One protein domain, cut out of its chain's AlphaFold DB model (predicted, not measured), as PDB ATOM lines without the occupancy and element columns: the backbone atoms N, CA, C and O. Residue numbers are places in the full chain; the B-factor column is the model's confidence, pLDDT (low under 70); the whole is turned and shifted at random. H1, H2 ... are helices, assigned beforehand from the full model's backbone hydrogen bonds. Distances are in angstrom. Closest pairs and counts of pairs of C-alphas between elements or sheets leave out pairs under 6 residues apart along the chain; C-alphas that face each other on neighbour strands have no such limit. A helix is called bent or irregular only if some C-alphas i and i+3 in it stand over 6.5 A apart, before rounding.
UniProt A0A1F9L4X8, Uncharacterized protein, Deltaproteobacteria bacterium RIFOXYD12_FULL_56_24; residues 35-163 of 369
ATOM      1  N   ALA A  35      85.892  61.671  32.121       63.44
ATOM      2  CA  ALA A  35      85.909  60.202  32.191       63.44
ATOM      3  C   ALA A  35      87.008  59.583  33.070       63.44
ATOM      4  O   ALA A  35      88.042  60.203  33.350       63.44
ATOM      5  N   ALA A  36      86.782  58.333  33.497       69.75
ATOM      6  CA  ALA A  36      87.768  57.539  34.223       69.75
ATOM      7  C   ALA A  36      89.035  57.334  33.364       69.75
ATOM      8  O   ALA A  36      88.934  57.075  32.164       69.75
ATOM      9  N   PRO A  37      90.249  57.460  33.935       71.94
ATOM     10  CA  PRO A  37      91.469  57.229  33.177       71.94
ATOM     11  C   PRO A  37      91.563  55.753  32.787       71.94
ATOM     12  O   PRO A  37      91.621  54.885  33.660       71.94
ATOM     13  N   ILE A  38      91.623  55.491  31.480       75.38
ATOM     14  CA  ILE A  38      91.949  54.178  30.919       75.38
ATOM     15  C   ILE A  38      93.416  54.186  30.509       75.38
ATOM     16  O   ILE A  38      93.851  55.007  29.696       75.38
ATOM     17  N   PHE A  39      94.182  53.262  31.080       77.56
ATOM     18  CA  PHE A  39      95.596  53.109  30.763       77.56
ATOM     19  C   PHE A  39      95.754  52.183  29.558       77.56
ATOM     20  O   PHE A  39      95.342  51.027  29.593       77.56
ATOM     21  N   THR A  40      96.372  52.685  28.491       79.00
ATOM     22  CA  THR A  40      96.593  51.942  27.242       79.00
ATOM     23  C   THR A  40      98.027  51.441  27.092       79.00
ATOM     24  O   THR A  40      98.323  50.681  26.173       79.00
ATOM     25  N   ASN A  41      98.937  51.852  27.978       84.50
ATOM     26  CA  ASN A  41     100.304  51.341  28.029       84.50
ATOM     27  C   ASN A  41     100.893  51.398  29.444       84.50
ATOM     28  O   ASN A  41     100.433  52.146  30.308       84.50
ATOM     29  N   SER A  42     101.975  50.645  29.645       87.38
ATOM     30  CA  SER A  42     102.596  50.460  30.956       87.38
ATOM     31  C   SER A  42     103.058  51.759  31.616       87.38
ATOM     32  O   SER A  42     102.849  51.945  32.813       87.38
ATOM     33  N   LEU A  43     103.621  52.704  30.858       85.56
ATOM     34  CA  LEU A  43     104.162  53.951  31.414       85.56
ATOM     35  C   LEU A  43     103.093  54.822  32.084       85.56
ATOM     36  O   LEU A  43     103.410  55.566  33.013       85.56
ATOM     37  N   GLN A  44     101.836  54.704  31.654       81.62
ATOM     38  CA  GLN A  44     100.720  55.476  32.198       81.62
ATOM     39  C   GLN A  44     100.278  55.004  33.587       81.62
ATOM     40  O   GLN A  44      99.628  55.764  34.300       81.62
ATOM     41  N   HIS A  45     100.669  53.798  34.011       84.06
ATOM     42  CA  HIS A  45     100.309  53.259  35.319       84.06
ATOM     43  C   HIS A  45     101.528  53.213  36.251       84.06
ATOM     44  O   HIS A  45     102.259  52.220  36.327       84.06
ATOM     45  N   ALA A  46     101.756  54.325  36.963       82.94
ATOM     46  CA  ALA A  46     102.874  54.505  37.900       82.94
ATOM     47  C   ALA A  46     104.253  54.204  37.271       82.94
ATOM     48  O   ALA A  46     105.097  53.537  37.870       82.94
ATOM     49  N   GLY A  47     104.473  54.656  36.028       82.38
ATOM     50  CA  GLY A  47     105.724  54.423  35.304       82.38
ATOM     51  C   GLY A  47     105.995  52.944  34.996       82.38
ATOM     52  O   GLY A  47     107.155  52.549  34.906       82.38
ATOM     53  N   GLY A  48     104.947  52.123  34.880       85.88
ATOM     54  CA  GLY A  48     105.033  50.688  34.599       85.88
ATOM     55  C   GLY A  48     104.841  49.779  35.808       85.88
ATOM     56  O   GLY A  48     104.681  48.579  35.628       85.88
ATOM     57  N   GLN A  49     104.840  50.304  37.036       86.94
ATOM     58  CA  GLN A  49     104.802  49.462  38.242       86.94
ATOM     59  C   GLN A  49     103.441  48.791  38.478       86.94
ATOM     60  O   GLN A  49     103.393  47.685  39.029       86.94
ATOM     61  N   GLY A  50     102.361  49.466  38.074       86.56
ATOM     62  CA  GLY A  50     100.987  48.978  38.212       86.56
ATOM     63  C   GLY A  50     100.489  48.154  37.023       86.56
ATOM     64  O   GLY A  50      99.467  47.488  37.148       86.56
ATOM     65  N   TRP A  51     101.204  48.168  35.896       90.56
ATOM     66  CA  TRP A  51     100.811  47.462  34.675       90.56
ATOM     67  C   TRP A  51     100.831  45.942  34.862       90.56
ATOM     68  O   TRP A  51     101.728  45.418  35.525       90.56
ATOM     69  N   GLU A  52      99.843  45.243  34.296       90.75
ATOM     70  CA  GLU A  52      99.678  43.781  34.375       90.75
ATOM     71  C   GLU A  52      99.616  43.228  35.816       90.75
ATOM     72  O   GLU A  52      99.819  42.037  36.070       90.75
ATOM     73  N   ARG A  53      99.320  44.084  36.802       88.75
ATOM     74  CA  ARG A  53      99.062  43.659  38.181       88.75
ATOM     75  C   ARG A  53      97.623  43.187  38.307       88.75
ATOM     76  O   ARG A  53      96.703  43.929  37.981       88.75
ATOM     77  N   VAL A  54      97.458  41.977  38.840       85.44
ATOM     78  CA  VAL A  54      96.142  41.412  39.153       85.44
ATOM     79  C   VAL A  54      95.591  41.963  40.468       85.44
ATOM     80  O   VAL A  54      94.440  42.354  40.503       85.44
ATOM     81  N   ASP A  55      96.400  42.063  41.529       86.94
ATOM     82  CA  ASP A  55      95.965  42.555  42.848       86.94
ATOM     83  C   ASP A  55      96.031  44.088  42.921       86.94
ATOM     84  O   ASP A  55      97.045  44.679  43.309       86.94
ATOM     85  N   CYS A  56      94.936  44.736  42.520       85.31
ATOM     86  CA  CYS A  56      94.794  46.191  42.551       85.31
ATOM     87  C   CYS A  56      94.889  46.739  43.981       85.31
ATOM     88  O   CYS A  56      95.455  47.813  44.203       85.31
ATOM     89  N   PHE A  57      94.363  46.011  44.971       86.00
ATOM     90  CA  PHE A  57      94.279  46.478  46.356       86.00
ATOM     91  C   PHE A  57      95.629  46.522  47.067       86.00
ATOM     92  O   PHE A  57      95.775  47.291  48.023       86.00
ATOM     93  N   ALA A  58      96.632  45.793  46.569       87.12
ATOM     94  CA  ALA A  58      98.009  45.913  47.035       87.12
ATOM     95  C   ALA A  58      98.537  47.357  46.948       87.12
ATOM     96  O   ALA A  58      99.235  47.803  47.860       87.12
ATOM     97  N   CYS A  59      98.170  48.103  45.895       84.94
ATOM     98  CA  CYS A  59      98.546  49.514  45.737       84.94
ATOM     99  C   CYS A  59      97.377  50.502  45.889       84.94
ATOM    100  O   CYS A  59      97.615  51.674  46.191       84.94
ATOM    101  N   HIS A  60      96.127  50.042  45.790       84.12
ATOM    102  CA  HIS A  60      94.918  50.845  45.993       84.12
ATOM    103  C   HIS A  60      94.078  50.350  47.181       84.12
ATOM    104  O   HIS A  60      92.992  49.814  46.980       84.12
ATOM    105  N   PRO A  61      94.511  50.533  48.442       83.31
ATOM    106  CA  PRO A  61      93.744  50.049  49.587       83.31
ATOM    107  C   PRO A  61      92.323  50.630  49.621       83.31
ATOM    108  O   PRO A  61      92.150  51.841  49.459       83.31
ATOM    109  N   MET A  62      91.322  49.801  49.941       76.25
ATOM    110  CA  MET A  62      89.904  50.207  50.031       76.25
ATOM    111  C   MET A  62      89.683  51.465  50.883       76.25
ATOM    112  O   MET A  62      88.934  52.361  50.500       76.25
ATOM    113  N   ALA A  63      90.420  51.598  51.991       75.38
ATOM    114  CA  ALA A  63      90.359  52.771  52.866       75.38
ATOM    115  C   ALA A  63      90.741  54.098  52.173       75.38
ATOM    116  O   ALA A  63      90.334  55.163  52.629       75.38
ATOM    117  N   ARG A  64      91.528  54.053  51.088       78.25
ATOM    118  CA  ARG A  64      91.923  55.226  50.288       78.25
ATOM    119  C   ARG A  64      91.089  55.392  49.021       78.25
ATOM    120  O   ARG A  64      90.917  56.520  48.567       78.25
ATOM    121  N   LEU A  65      90.521  54.311  48.484       76.62
ATOM    122  CA  LEU A  65      89.673  54.362  47.289       76.62
ATOM    123  C   LEU A  65      88.449  55.265  47.470       76.62
ATOM    124  O   LEU A  65      88.061  55.948  46.524       76.62
ATOM    125  N   ALA A  66      87.898  55.343  48.684       71.25
ATOM    126  CA  ALA A  66      86.791  56.245  48.992       71.25
ATOM    127  C   ALA A  66      87.139  57.733  48.823       71.25
ATOM    128  O   ALA A  66      86.292  58.511  48.387       71.25
ATOM    129  N   ALA A  67      88.379  58.125  49.135       74.12
ATOM    130  CA  ALA A  67      88.853  59.489  48.916       74.12
ATOM    131  C   ALA A  67      89.055  59.768  47.420       74.12
ATOM    132  O   ALA A  67      88.653  60.822  46.930       74.12
ATOM    133  N   ASN A  68      89.596  58.793  46.685       75.31
ATOM    134  CA  ASN A  68      89.832  58.910  45.244       75.31
ATOM    135  C   ASN A  68      88.514  59.001  44.448       75.31
ATOM    136  O   ASN A  68      88.433  59.750  43.481       75.31
ATOM    137  N   HIS A  69      87.458  58.314  44.901       78.31
ATOM    138  CA  HIS A  69      86.132  58.305  44.265       78.31
ATOM    139  C   HIS A  69      85.119  59.255  44.918       78.31
ATOM    140  O   HIS A  69      83.921  59.157  44.667       78.31
ATOM    141  N   GLN A  70      85.557  60.217  45.737       74.94
ATOM    142  CA  GLN A  70      84.640  61.126  46.443       74.94
ATOM    143  C   GLN A  70      83.742  61.961  45.509       74.94
ATOM    144  O   GLN A  70      82.687  62.429  45.931       74.94
ATOM    145  N   ARG A  71      84.158  62.150  44.247       72.56
ATOM    146  CA  ARG A  71      83.395  62.872  43.215       72.56
ATOM    147  C   ARG A  71      82.289  62.033  42.576       72.56
ATOM    148  O   ARG A  71      81.414  62.608  41.943       72.56
ATOM    149  N   VAL A  72      82.307  60.715  42.776       73.56
ATOM    150  CA  VAL A  72      81.308  59.777  42.246       73.56
ATOM    151  C   VAL A  72      80.821  58.877  43.396       73.56
ATOM    152  O   VAL A  72      81.196  57.706  43.487       73.56
ATOM    153  N   PRO A  73      80.023  59.420  44.342       75.50
ATOM    154  CA  PRO A  73      79.642  58.710  45.567       75.50
ATOM    155  C   PRO A  73      78.955  57.367  45.311       75.50
ATOM    156  O   PRO A  73      79.159  56.433  46.076       75.50
ATOM    157  N   GLN A  74      78.202  57.259  44.213       75.25
ATOM    158  CA  GLN A  74      77.545  56.018  43.802       75.25
ATOM    159  C   GLN A  74      78.567  54.906  43.526       75.25
ATOM    160  O   GLN A  74      78.443  53.829  44.093       75.25
ATOM    161  N   ILE A  75      79.632  55.183  42.759       77.88
ATOM    162  CA  ILE A  75      80.711  54.210  42.504       77.88
ATOM    163  C   ILE A  75      81.390  53.811  43.814       77.88
ATOM    164  O   ILE A  75      81.574  52.627  44.085       77.88
ATOM    165  N   ARG A  76      81.730  54.790  44.662       79.31
ATOM    166  CA  ARG A  76      82.330  54.526  45.978       79.31
ATOM    167  C   ARG A  76      81.475  53.561  46.802       79.31
ATOM    168  O   ARG A  76      82.011  52.630  47.397       79.31
ATOM    169  N   ASP A  77      80.176  53.822  46.880       80.94
ATOM    170  CA  ASP A  77      79.264  53.037  47.703       80.94
ATOM    171  C   ASP A  77      79.081  51.627  47.114       80.94
ATOM    172  O   ASP A  77      79.145  50.650  47.862       80.94
ATOM    173  N   SER A  78      79.017  51.497  45.784       81.38
ATOM    174  CA  SER A  78      78.995  50.207  45.079       81.38
ATOM    175  C   SER A  78      80.237  49.350  45.346       81.38
ATOM    176  O   SER A  78      80.108  48.150  45.581       81.38
ATOM    177  N   LEU A  79      81.439  49.941  45.384       81.81
ATOM    178  CA  LEU A  79      82.676  49.205  45.689       81.81
ATOM    179  C   LEU A  79      82.657  48.592  47.100       81.81
ATOM    180  O   LEU A  79      83.185  47.498  47.304       81.81
ATOM    181  N   ASN A  80      82.027  49.256  48.074       81.00
ATOM    182  CA  ASN A  80      81.867  48.692  49.417       81.00
ATOM    183  C   ASN A  80      80.912  47.492  49.422       81.00
ATOM    184  O   ASN A  80      81.172  46.516  50.122       81.00
ATOM    185  N   THR A  81      79.836  47.556  48.636       85.38
ATOM    186  CA  THR A  81      78.874  46.454  48.480       85.38
ATOM    187  C   THR A  81      79.496  45.246  47.776       85.38
ATOM    188  O   THR A  81      79.228  44.108  48.154       85.38
ATOM    189  N   LEU A  82      80.361  45.482  46.786       84.50
ATOM    190  CA  LEU A  82      81.052  44.438  46.023       84.50
ATOM    191  C   LEU A  82      82.071  43.639  46.853       84.50
ATOM    192  O   LEU A  82      82.267  42.449  46.615       84.50
ATOM    193  N   GLY A  83      82.727  44.265  47.832       80.44
ATOM    194  CA  GLY A  83      83.706  43.582  48.678       80.44
ATOM    195  C   GLY A  83      84.900  43.049  47.877       80.44
ATOM    196  O   GLY A  83      85.613  43.824  47.249       80.44
ATOM    197  N   ILE A  84      85.149  41.734  47.916       72.62
ATOM    198  CA  ILE A  84      86.288  41.118  47.208       72.62
ATOM    199  C   ILE A  84      86.157  41.209  45.679       72.62
ATOM    200  O   ILE A  84      87.167  41.333  44.991       72.62
ATOM    201  N   ASP A  85      84.926  41.255  45.169       79.75
ATOM    202  CA  ASP A  85      84.628  41.366  43.736       79.75
ATOM    203  C   ASP A  85      84.908  42.781  43.194       79.75
ATOM    204  O   ASP A  85      84.931  43.006  41.986       79.75
ATOM    205  N   ALA A  86      85.155  43.762  44.069       80.38
ATOM    206  CA  ALA A  86      85.398  45.146  43.663       80.38
ATOM    207  C   ALA A  86      86.659  45.304  42.796       80.38
ATOM    208  O   ALA A  86      86.747  46.256  42.022       80.38
ATOM    209  N   GLN A  87      87.612  44.372  42.887       82.88
ATOM    210  CA  GLN A  87      88.806  44.368  42.042       82.88
ATOM    211  C   GLN A  87      88.460  44.210  40.556       82.88
ATOM    212  O   GLN A  87      89.014  44.912  39.710       82.88
ATOM    213  N   ASP A  88      87.498  43.340  40.256       81.69
ATOM    214  CA  ASP A  88      87.020  43.086  38.898       81.69
ATOM    215  C   ASP A  88      86.225  44.282  38.352       81.69
ATOM    216  O   ASP A  88      86.277  44.581  37.157       81.69
ATOM    217  N   ALA A  89      85.556  45.031  39.233       84.00
ATOM    218  CA  ALA A  89      84.850  46.258  38.876       84.00
ATOM    219  C   ALA A  89      85.790  47.414  38.506       84.00
ATOM    220  O   ALA A  89      85.406  48.281  37.723       84.00
ATOM    221  N   CYS A  90      87.033  47.434  39.008       83.19
ATOM    222  CA  CYS A  90      87.996  48.477  38.640       83.19
ATOM    223  C   CYS A  90      88.261  48.493  37.128       83.19
ATOM    224  O   CYS A  90      88.357  49.562  36.525       83.19
ATOM    225  N   MET A  91      88.341  47.312  36.509       83.31
ATOM    226  CA  MET A  91      88.621  47.184  35.079       83.31
ATOM    227  C   MET A  91      87.453  47.634  34.202       83.31
ATOM    228  O   MET A  91      87.682  48.050  33.069       83.31
ATOM    229  N   ALA A  92      86.218  47.635  34.721       80.38
ATOM    230  CA  ALA A  92      85.062  48.158  33.993       80.38
ATOM    231  C   ALA A  92      85.235  49.644  33.624       80.38
ATOM    232  O   ALA A  92      84.832  50.039  32.535       80.38
ATOM    233  N   CYS A  93      85.897  50.440  34.476       79.44
ATOM    234  CA  CYS A  93      86.119  51.872  34.232       79.44
ATOM    235  C   CYS A  93      87.559  52.214  33.815       79.44
ATOM    236  O   CYS A  93      87.776  53.179  33.090       79.44
ATOM    237  N   HIS A  94      88.560  51.457  34.281       81.31
ATOM    238  CA  HIS A  94      89.982  51.770  34.063       81.31
ATOM    239  C   HIS A  94      90.650  50.946  32.948       81.31
ATOM    240  O   HIS A  94      91.851  51.089  32.700       81.31
ATOM    241  N   GLY A  95      89.878  50.103  32.256       80.88
ATOM    242  CA  GLY A  95      90.371  49.186  31.232       80.88
ATOM    243  C   GLY A  95      91.076  47.962  31.820       80.88
ATOM    244  O   GLY A  95      91.096  47.744  33.029       80.88
ATOM    245  N   THR A  96      91.679  47.143  30.961       86.62
ATOM    246  CA  THR A  96      92.218  45.822  31.345       86.62
ATOM    247  C   THR A  96      93.551  45.869  32.093       86.62
ATOM    248  O   THR A  96      94.066  44.827  32.491       86.62
ATOM    249  N   ASN A  97      94.152  47.053  32.257       86.19
ATOM    250  CA  ASN A  97      95.482  47.220  32.852       86.19
ATOM    251  C   ASN A  97      96.583  46.380  32.161       86.19
ATOM    252  O   ASN A  97      97.539  45.938  32.799       86.19
ATOM    253  N   GLY A  98      96.432  46.102  30.863       87.31
ATOM    254  CA  GLY A  98      97.374  45.274  30.106       87.31
ATOM    255  C   GLY A  98      97.295  43.777  30.374       87.31
ATOM    256  O   GLY A  98      98.017  43.015  29.737       87.31
ATOM    257  N   LEU A  99      96.426  43.339  31.286       89.25
ATOM    258  CA  LEU A  99      96.192  41.921  31.515       89.25
ATOM    259  C   LEU A  99      95.577  41.296  30.260       89.25
ATOM    260  O   LEU A  99      94.715  41.890  29.607       89.25
ATOM    261  N   THR A 100      96.002  40.076  29.936       89.19
ATOM    262  CA  THR A 100      95.309  39.273  28.925       89.19
ATOM    263  C   THR A 100      93.991  38.742  29.495       89.19
ATOM    264  O   THR A 100      93.854  38.660  30.723       89.19
ATOM    265  N   PRO A 101      93.027  38.324  28.655       86.94
ATOM    266  CA  PRO A 101      91.792  37.709  29.137       86.94
ATOM    267  C   PRO A 101      92.039  36.522  30.083       86.94
ATOM    268  O   PRO A 101      91.362  36.394  31.102       86.94
ATOM    269  N   GLU A 102      93.058  35.696  29.816       86.19
ATOM    270  CA  GLU A 102      93.433  34.553  30.666       86.19
ATOM    271  C   GLU A 102      93.966  34.985  32.037       86.19
ATOM    272  O   GLU A 102      93.806  34.266  33.021       86.19
ATOM    273  N   ALA A 103      94.590  36.163  32.106       82.12
ATOM    274  CA  ALA A 103      95.074  36.772  33.339       82.12
ATOM    275  C   ALA A 103      94.002  37.623  34.051       82.12
ATOM    276  O   ALA A 103      94.306  38.266  35.055       82.12
ATOM    277  N   GLY A 104      92.759  37.624  33.552       80.62
ATOM    278  CA  GLY A 104      91.629  38.362  34.120       80.62
ATOM    279  C   GLY A 104      91.387  39.744  33.506       80.62
ATOM    280  O   GLY A 104      90.494  40.447  33.965       80.62
ATOM    281  N   GLY A 105      92.132  40.128  32.467       84.12
ATOM    282  CA  GLY A 105      92.007  41.415  31.782       84.12
ATOM    283  C   GLY A 105      90.776  41.507  30.894       84.12
ATOM    284  O   GLY A 105      90.877  41.410  29.674       84.12
ATOM    285  N   VAL A 106      89.613  41.696  31.512       85.75
ATOM    286  CA  VAL A 106      88.323  41.847  30.832       85.75
ATOM    287  C   VAL A 106      87.546  42.974  31.510       85.75
ATOM    288  O   VAL A 106      87.512  43.050  32.738       85.75
ATOM    289  N   GLN A 107      86.926  43.859  30.726       86.62
ATOM    290  CA  GLN A 107      86.003  44.862  31.265       86.62
ATOM    291  C   GLN A 107      84.702  44.164  31.680       86.62
ATOM    292  O   GLN A 107      84.122  43.436  30.883       86.62
ATOM    293  N   ARG A 108      84.270  44.354  32.932       86.81
ATOM    294  CA  ARG A 108      83.115  43.659  33.530       86.81
ATOM    295  C   ARG A 108      82.035  44.648  33.964       86.81
ATOM    296  O   ARG A 108      81.841  44.875  35.153       86.81
ATOM    297  N   CYS A 109      81.359  45.283  33.015       85.38
ATOM    298  CA  CYS A 109      80.288  46.257  33.249       85.38
ATOM    299  C   CYS A 109      79.146  45.688  34.118       85.38
ATOM    300  O   CYS A 109      78.666  46.332  35.059       85.38
ATOM    301  N   LEU A 110      78.737  44.447  33.850       87.31
ATOM    302  CA  LEU A 110      77.611  43.786  34.505       87.31
ATOM    303  C   LEU A 110      77.888  43.366  35.948       87.31
ATOM    304  O   LEU A 110      76.940  43.049  36.668       87.31
ATOM    305  N   ILE A 111      79.140  43.425  36.412       86.62
ATOM    306  CA  ILE A 111      79.447  43.194  37.828       86.62
ATOM    307  C   ILE A 111      78.737  44.204  38.732       86.62
ATOM    308  O   ILE A 111      78.404  43.880  39.867       86.62
ATOM    309  N   CYS A 112      78.474  45.406  38.215       82.94
ATOM    310  CA  CYS A 112      77.669  46.418  38.879       82.94
ATOM    311  C   CYS A 112      76.265  46.465  38.272       82.94
ATOM    312  O   CYS A 112      75.272  46.399  38.991       82.94
ATOM    313  N   HIS A 113      76.179  46.553  36.943       82.75
ATOM    314  CA  HIS A 113      74.929  46.836  36.242       82.75
ATOM    315  C   HIS A 113      73.963  45.652  36.160       82.75
ATOM    316  O   HIS A 113      72.767  45.871  36.074       82.75
ATOM    317  N   GLY A 114      74.431  44.407  36.268       84.12
ATOM    318  CA  GLY A 114      73.573  43.216  36.295       84.12
ATOM    319  C   GLY A 114      73.023  42.872  37.684       84.12
ATOM    320  O   GLY A 114      72.412  41.818  37.861       84.12
ATOM    321  N   ARG A 115      73.265  43.720  38.693       84.38
ATOM    322  CA  ARG A 115      73.038  43.414  40.110       84.38
ATOM    323  C   ARG A 115      72.109  44.419  40.781       84.38
ATOM    324  O   ARG A 115      72.492  45.548  41.076       84.38
ATOM    325  N   ALA A 116      70.895  43.969  41.095       82.12
ATOM    326  CA  ALA A 116      69.871  44.797  41.737       82.12
ATOM    327  C   ALA A 116      70.236  45.244  43.168       82.12
ATOM    328  O   ALA A 116      69.667  46.207  43.676       82.12
ATOM    329  N   ASP A 117      71.172  44.551  43.828       84.00
ATOM    330  CA  ASP A 117      71.706  44.946  45.135       84.00
ATOM    331  C   ASP A 117      72.715  46.105  45.050       84.00
ATOM    332  O   ASP A 117      72.976  46.757  46.060       84.00
ATOM    333  N   ILE A 118      73.244  46.384  43.854       80.19
ATOM    334  CA  ILE A 118      74.141  47.511  43.571       80.19
ATOM    335  C   ILE A 118      73.360  48.659  42.927       80.19
ATOM    336  O   ILE A 118      73.402  49.785  43.424       80.19
ATOM    337  N   PHE A 119      72.602  48.370  41.866       76.81
ATOM    338  CA  PHE A 119      71.740  49.335  41.183       76.81
ATOM    339  C   PHE A 119      70.276  48.879  41.226       76.81
ATOM    340  O   PHE A 119      69.867  48.033  40.430       76.81
ATOM    341  N   PRO A 120      69.471  49.413  42.166       67.75
ATOM    342  CA  PRO A 120      68.092  48.985  42.342       67.75
ATOM    343  C   PRO A 120      67.156  49.523  41.239       67.75
ATOM    344  O   PRO A 120      67.515  50.481  40.538       67.75
ATOM    345  N   PRO A 121      65.910  49.004  41.167       59.91
ATOM    346  CA  PRO A 121      64.954  49.255  40.080       59.91
ATOM    347  C   PRO A 121      64.503  50.692  39.802       59.91
ATOM    348  O   PRO A 121      63.738  50.952  38.881       59.91
ATOM    349  N   SER A 122      64.940  51.649  40.613       57.22
ATOM    350  CA  SER A 122      64.601  53.066  40.476       57.22
ATOM    351  C   SER A 122      65.730  53.904  39.872       57.22
ATOM    352  O   SER A 122      65.649  55.130  39.888       57.22
ATOM    353  N   THR A 123      66.817  53.276  39.421       56.81
ATOM    354  CA  THR A 123      67.975  53.971  38.846       56.81
ATOM    355  C   THR A 123      67.953  53.887  37.321       56.81
ATOM    356  O   THR A 123      67.486  52.906  36.753       56.81
ATOM    357  N   PHE A 124      68.496  54.901  36.639       53.34
ATOM    358  CA  PHE A 124      68.639  54.916  35.172       53.34
ATOM    359  C   PHE A 124      69.526  53.771  34.640       53.34
ATOM    360  O   PHE A 124      69.610  53.575  33.438       53.34
ATOM    361  N   ALA A 125      70.165  53.020  35.545       61.44
ATOM    362  CA  ALA A 125      71.078  51.908  35.323       61.44
ATOM    363  C   ALA A 125      70.594  50.607  36.009       61.44
ATOM    364  O   ALA A 125      71.410  49.789  36.430       61.44
ATOM    365  N   ASP A 126      69.275  50.450  36.165       71.81
ATOM    366  CA  ASP A 126      68.623  49.285  36.770       71.81
ATOM    367  C   ASP A 126      69.035  47.951  36.130       71.81
ATOM    368  O   ASP A 126      68.904  47.759  34.920       71.81
ATOM    369  N   ALA A 127      69.410  46.984  36.970       76.69
ATOM    370  CA  ALA A 127      69.673  45.603  36.582       76.69
ATOM    371  C   ALA A 127      68.550  44.934  35.779       76.69
ATOM    372  O   ALA A 127      68.824  44.081  34.933       76.69
ATOM    373  N   ALA A 128      67.290  45.332  35.979       78.25
ATOM    374  CA  ALA A 128      66.177  44.808  35.197       78.25
ATOM    375  C   ALA A 128      66.311  45.109  33.693       78.25
ATOM    376  O   ALA A 128      65.778  44.350  32.883       78.25
ATOM    377  N   MET A 129      67.054  46.151  33.293       80.12
ATOM    378  CA  MET A 129      67.314  46.432  31.877       80.12
ATOM    379  C   MET A 129      68.221  45.398  31.203       80.12
ATOM    380  O   MET A 129      68.335  45.412  29.987       80.12
ATOM    381  N   PHE A 130      68.878  44.504  31.933       81.62
ATOM    382  CA  PHE A 130      69.705  43.451  31.327       81.62
ATOM    383  C   PHE A 130      68.974  42.105  31.268       81.62
ATOM    384  O   PHE A 130      69.522  41.118  30.790       81.62
ATOM    385  N   LEU A 131      67.726  42.056  31.747       78.50
ATOM    386  CA  LEU A 131      66.958  40.822  31.932       78.50
ATOM    387  C   LEU A 131      65.683  40.769  31.078       78.50
ATOM    388  O   LEU A 131      64.844  39.886  31.276       78.50
ATOM    389  N   LYS A 132      65.495  41.722  30.160       87.06
ATOM    390  CA  LYS A 132      64.275  41.800  29.349       87.06
ATOM    391  C   LYS A 132      64.333  40.878  28.135       87.06
ATOM    392  O   LYS A 132      65.398  40.454  27.699       87.06
ATOM    393  N   ALA A 133      63.153  40.573  27.599       87.62
ATOM    394  CA  ALA A 133      62.976  39.571  26.549       87.62
ATOM    395  C   ALA A 133      63.598  39.967  25.200       87.62
ATOM    396  O   ALA A 133      64.014  39.091  24.447       87.62
ATOM    397  N   ASN A 134      63.650  41.266  24.895       89.94
ATOM    398  CA  ASN A 134      64.223  41.794  23.660       89.94
ATOM    399  C   ASN A 134      65.422  42.665  24.014       89.94
ATOM    400  O   ASN A 134      65.318  43.516  24.894       89.94
ATOM    401  N   ILE A 135      66.535  42.470  23.317       89.94
ATOM    402  CA  ILE A 135      67.817  43.122  23.601       89.94
ATOM    403  C   ILE A 135      68.436  43.671  22.319       89.94
ATOM    404  O   ILE A 135      68.192  43.153  21.228       89.94
ATOM    405  N   HIS A 136      69.254  44.709  22.461       87.50
ATOM    406  CA  HIS A 136      70.099  45.201  21.381       87.50
ATOM    407  C   HIS A 136      71.362  44.338  21.286       87.50
ATOM    408  O   HIS A 136      72.440  44.718  21.735       87.50
ATOM    409  N   ASP A 137      71.209  43.130  20.747       86.50
ATOM    410  CA  ASP A 137      72.314  42.186  20.600       86.50
ATOM    411  C   ASP A 137      73.156  42.505  19.359       86.50
ATOM    412  O   ASP A 137      72.814  42.150  18.232       86.50
ATOM    413  N   LEU A 138      74.278  43.182  19.593       83.56
ATOM    414  CA  LEU A 138      75.239  43.566  18.558       83.56
ATOM    415  C   LEU A 138      76.269  42.467  18.250       83.56
ATOM    416  O   LEU A 138      77.048  42.606  17.311       83.56
ATOM    417  N   THR A 139      76.293  41.386  19.036       84.00
ATOM    418  CA  THR A 139      77.301  40.315  18.924       84.00
ATOM    419  C   THR A 139      76.719  38.985  18.449       84.00
ATOM    420  O   THR A 139      77.467  38.090  18.053       84.00
ATOM    421  N   GLY A 140      75.391  38.845  18.463       83.62
ATOM    422  CA  GLY A 140      74.688  37.601  18.167       83.62
ATOM    423  C   GLY A 140      74.770  36.569  19.297       83.62
ATOM    424  O   GLY A 140      74.548  35.382  19.044       83.62
ATOM    425  N   SER A 141      75.133  36.977  20.518       85.75
ATOM    426  CA  SER A 141      75.273  36.076  21.670       85.75
ATOM    427  C   SER A 141      73.928  35.657  22.275       85.75
ATOM    428  O   SER A 141      73.859  34.681  23.025       85.75
ATOM    429  N   GLY A 142      72.851  36.376  21.951       86.88
ATOM    430  CA  GLY A 142      71.540  36.240  22.576       86.88
ATOM    431  C   GLY A 142      71.466  36.838  23.983       86.88
ATOM    432  O   GLY A 142      70.481  36.593  24.682       86.88
ATOM    433  N   ALA A 143      72.473  37.608  24.414       86.12
ATOM    434  CA  ALA A 143      72.514  38.262  25.717       86.12
ATOM    435  C   ALA A 143      73.108  39.677  25.628       86.12
ATOM    436  O   ALA A 143      73.993  39.951  24.822       86.12
ATOM    437  N   LEU A 144      72.643  40.580  26.495       87.75
ATOM    438  CA  LEU A 144      73.291  41.873  26.702       87.75
ATOM    439  C   LEU A 144      74.425  41.672  27.713       87.75
ATOM    440  O   LEU A 144      74.192  41.790  28.914       87.75
ATOM    441  N   ASP A 145      75.602  41.271  27.228       88.25
ATOM    442  CA  ASP A 145      76.787  40.969  28.038       88.25
ATOM    443  C   ASP A 145      77.827  42.108  28.040       88.25
ATOM    444  O   ASP A 145      77.663  43.139  27.382       88.25
ATOM    445  N   ASP A 146      78.915  41.925  28.796       88.56
ATOM    446  CA  ASP A 146      80.005  42.901  28.879       88.56
ATOM    447  C   ASP A 146      80.615  43.228  27.505       88.56
ATOM    448  O   ASP A 146      81.003  44.371  27.264       88.56
ATOM    449  N   ALA A 147      80.672  42.251  26.589       87.00
ATOM    450  CA  ALA A 147      81.218  42.452  25.253       87.00
ATOM    451  C   ALA A 147      80.310  43.359  24.413       87.00
ATOM    452  O   ALA A 147      80.816  44.195  23.668       87.00
ATOM    453  N   VAL A 148      78.986  43.254  24.573       87.50
ATOM    454  CA  VAL A 148      78.038  44.183  23.942       87.50
ATOM    455  C   VAL A 148      78.176  45.593  24.526       87.50
ATOM    456  O   VAL A 148      78.181  46.565  23.775       87.50
ATOM    457  N   CYS A 149      78.330  45.735  25.848       86.25
ATOM    458  CA  CYS A 149      78.443  47.049  26.487       86.25
ATOM    459  C   CYS A 149      79.638  47.855  25.964       86.25
ATOM    460  O   CYS A 149      79.494  49.039  25.653       86.25
ATOM    461  N   ILE A 150      80.805  47.221  25.836       84.56
ATOM    462  CA  ILE A 150      82.049  47.907  25.453       84.56
ATOM    463  C   ILE A 150      82.122  48.267  23.964       84.56
ATOM    464  O   ILE A 150      82.984  49.057  23.590       84.56
ATOM    465  N   ILE A 151      81.202  47.760  23.130       83.81
ATOM    466  CA  ILE A 151      81.040  48.229  21.743       83.81
ATOM    467  C   ILE A 151      80.698  49.716  21.721       83.81
ATOM    468  O   ILE A 151      81.221  50.456  20.895       83.81
ATOM    469  N   CYS A 152      79.820  50.154  22.624       82.12
ATOM    470  CA  CYS A 152      79.399  51.548  22.706       82.12
ATOM    471  C   CYS A 152      80.166  52.295  23.798       82.12
ATOM    472  O   CYS A 152      80.656  53.398  23.567       82.12
ATOM    473  N   HIS A 153      80.315  51.670  24.965       82.06
ATOM    474  CA  HIS A 153      80.788  52.293  26.199       82.06
ATOM    475  C   HIS A 153      82.237  51.937  26.548       82.06
ATOM    476  O   HIS A 153      82.553  51.741  27.720       82.06
ATOM    477  N   GLU A 154      83.136  51.878  25.554       78.56
ATOM    478  CA  GLU A 154      84.560  51.558  25.773       78.56
ATOM    479  C   GLU A 154      85.196  52.456  26.857       78.56
ATOM    480  O   GLU A 154      86.013  51.985  27.653       78.56
ATOM    481  N   ARG A 155      84.813  53.748  26.906       75.69
ATOM    482  CA  ARG A 155      85.399  54.761  27.809       75.69
ATOM    483  C   ARG A 155      84.383  55.684  28.489       75.69
ATOM    484  O   ARG A 155      84.634  56.881  28.627       75.69
ATOM    485  N   SER A 156      83.258  55.130  28.933       72.56
ATOM    486  CA  SER A 156      82.269  55.891  29.709       72.56
ATOM    487  C   SER A 156      82.838  56.366  31.050       72.56
ATOM    488  O   SER A 156      83.654  55.696  31.689       72.56
ATOM    489  N   ASP A 157      82.379  57.533  31.501       71.12
ATOM    490  CA  ASP A 157      82.695  58.039  32.834       71.12
ATOM    491  C   ASP A 157      81.895  57.369  33.958       71.12
ATOM    492  O   ASP A 157      82.234  57.523  35.138       71.12
ATOM    493  N   MET A 158      80.863  56.606  33.577       70.88
ATOM    494  CA  MET A 158      79.963  55.852  34.443       70.88
ATOM    495  C   MET A 158      79.404  56.694  35.604       70.88
ATOM    496  O   MET A 158      79.147  56.183  36.697       70.88
ATOM    497  N   ASN A 159      79.199  57.999  35.388       69.31
ATOM    498  CA  ASN A 159      78.734  58.930  36.420       69.31
ATOM    499  C   ASN A 159      77.203  58.891  36.641       69.31
ATOM    500  O   ASN A 159      76.679  59.602  37.501       69.31
ATOM    501  N   GLY A 160      76.492  58.071  35.856       66.31
ATOM    502  CA  GLY A 160      75.033  57.935  35.863       66.31
ATOM    503  C   GLY A 160      74.292  58.881  34.908       66.31
ATOM    504  O   GLY A 160      73.067  58.812  34.830       66.31
ATOM    505  N   THR A 161      75.006  59.740  34.177       71.38
ATOM    506  CA  THR A 161      74.466  60.663  33.169       71.38
ATOM    507  C   THR A 161      75.013  60.304  31.799       71.38
ATOM    508  O   THR A 161      76.208  60.426  31.564       71.38
ATOM    509  N   PHE A 162      74.128  59.935  30.874       76.19
ATOM    510  CA  PHE A 162      74.533  59.647  29.504       76.19
ATOM    511  C   PHE A 162      74.839  60.937  28.727       76.19
ATOM    512  O   PHE A 162      73.957  61.765  28.493       76.19
ATOM    513  N   THR A 163      76.090  61.089  28.312       76.94
ATOM    514  CA  THR A 163      76.617  62.163  27.476       76.94
ATOM    515  C   THR A 163      77.265  61.539  26.237       76.94
ATOM    516  O   THR A 163      78.372  61.014  26.343       76.94
TER     517      THR A 163
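This is residues 35 to 163 of the 369 residues of an uncharacterized protein of Deltaproteobacteria bacterium RIFOXYD12_FULL_56_24 (UniProt A0A1F9L4X8). With little regular structure, loops 35 to 61 and 131 to 145 make the ends, H2b and H3 lying between. The 129 printed residues include 44 in five named helices, H1 to H5 in order: all helix, no named strand. It is compact, with a radius of gyration of the C-alphas of 14.9 A, spanning 45 by 30 by 28 A.

H2, residues 73 to 94, is one helix by hydrogen bonds but bent: C-alphas 81 and 84 are 9.2 A apart. Every O i to N i+4 pair in H2a, residues 73 to 81, is within hydrogen-bond range. H2b, residues 84 to 94, is irregular: C-alphas 84 and 87 are 6.6 A apart. H3, residues 110 to 113, only just touches H2b, with 3 C-alpha pairs within 8 A, closest Ala 89 and Ile 111, 6.3 A.

H1, residues 62 to 68, begins at (89.904, 50.207, 50.031); H5, residues 146 to 152, ends at (79.399, 51.548, 22.706).

The printed part has no cut; 10 residues have pLDDT under 70.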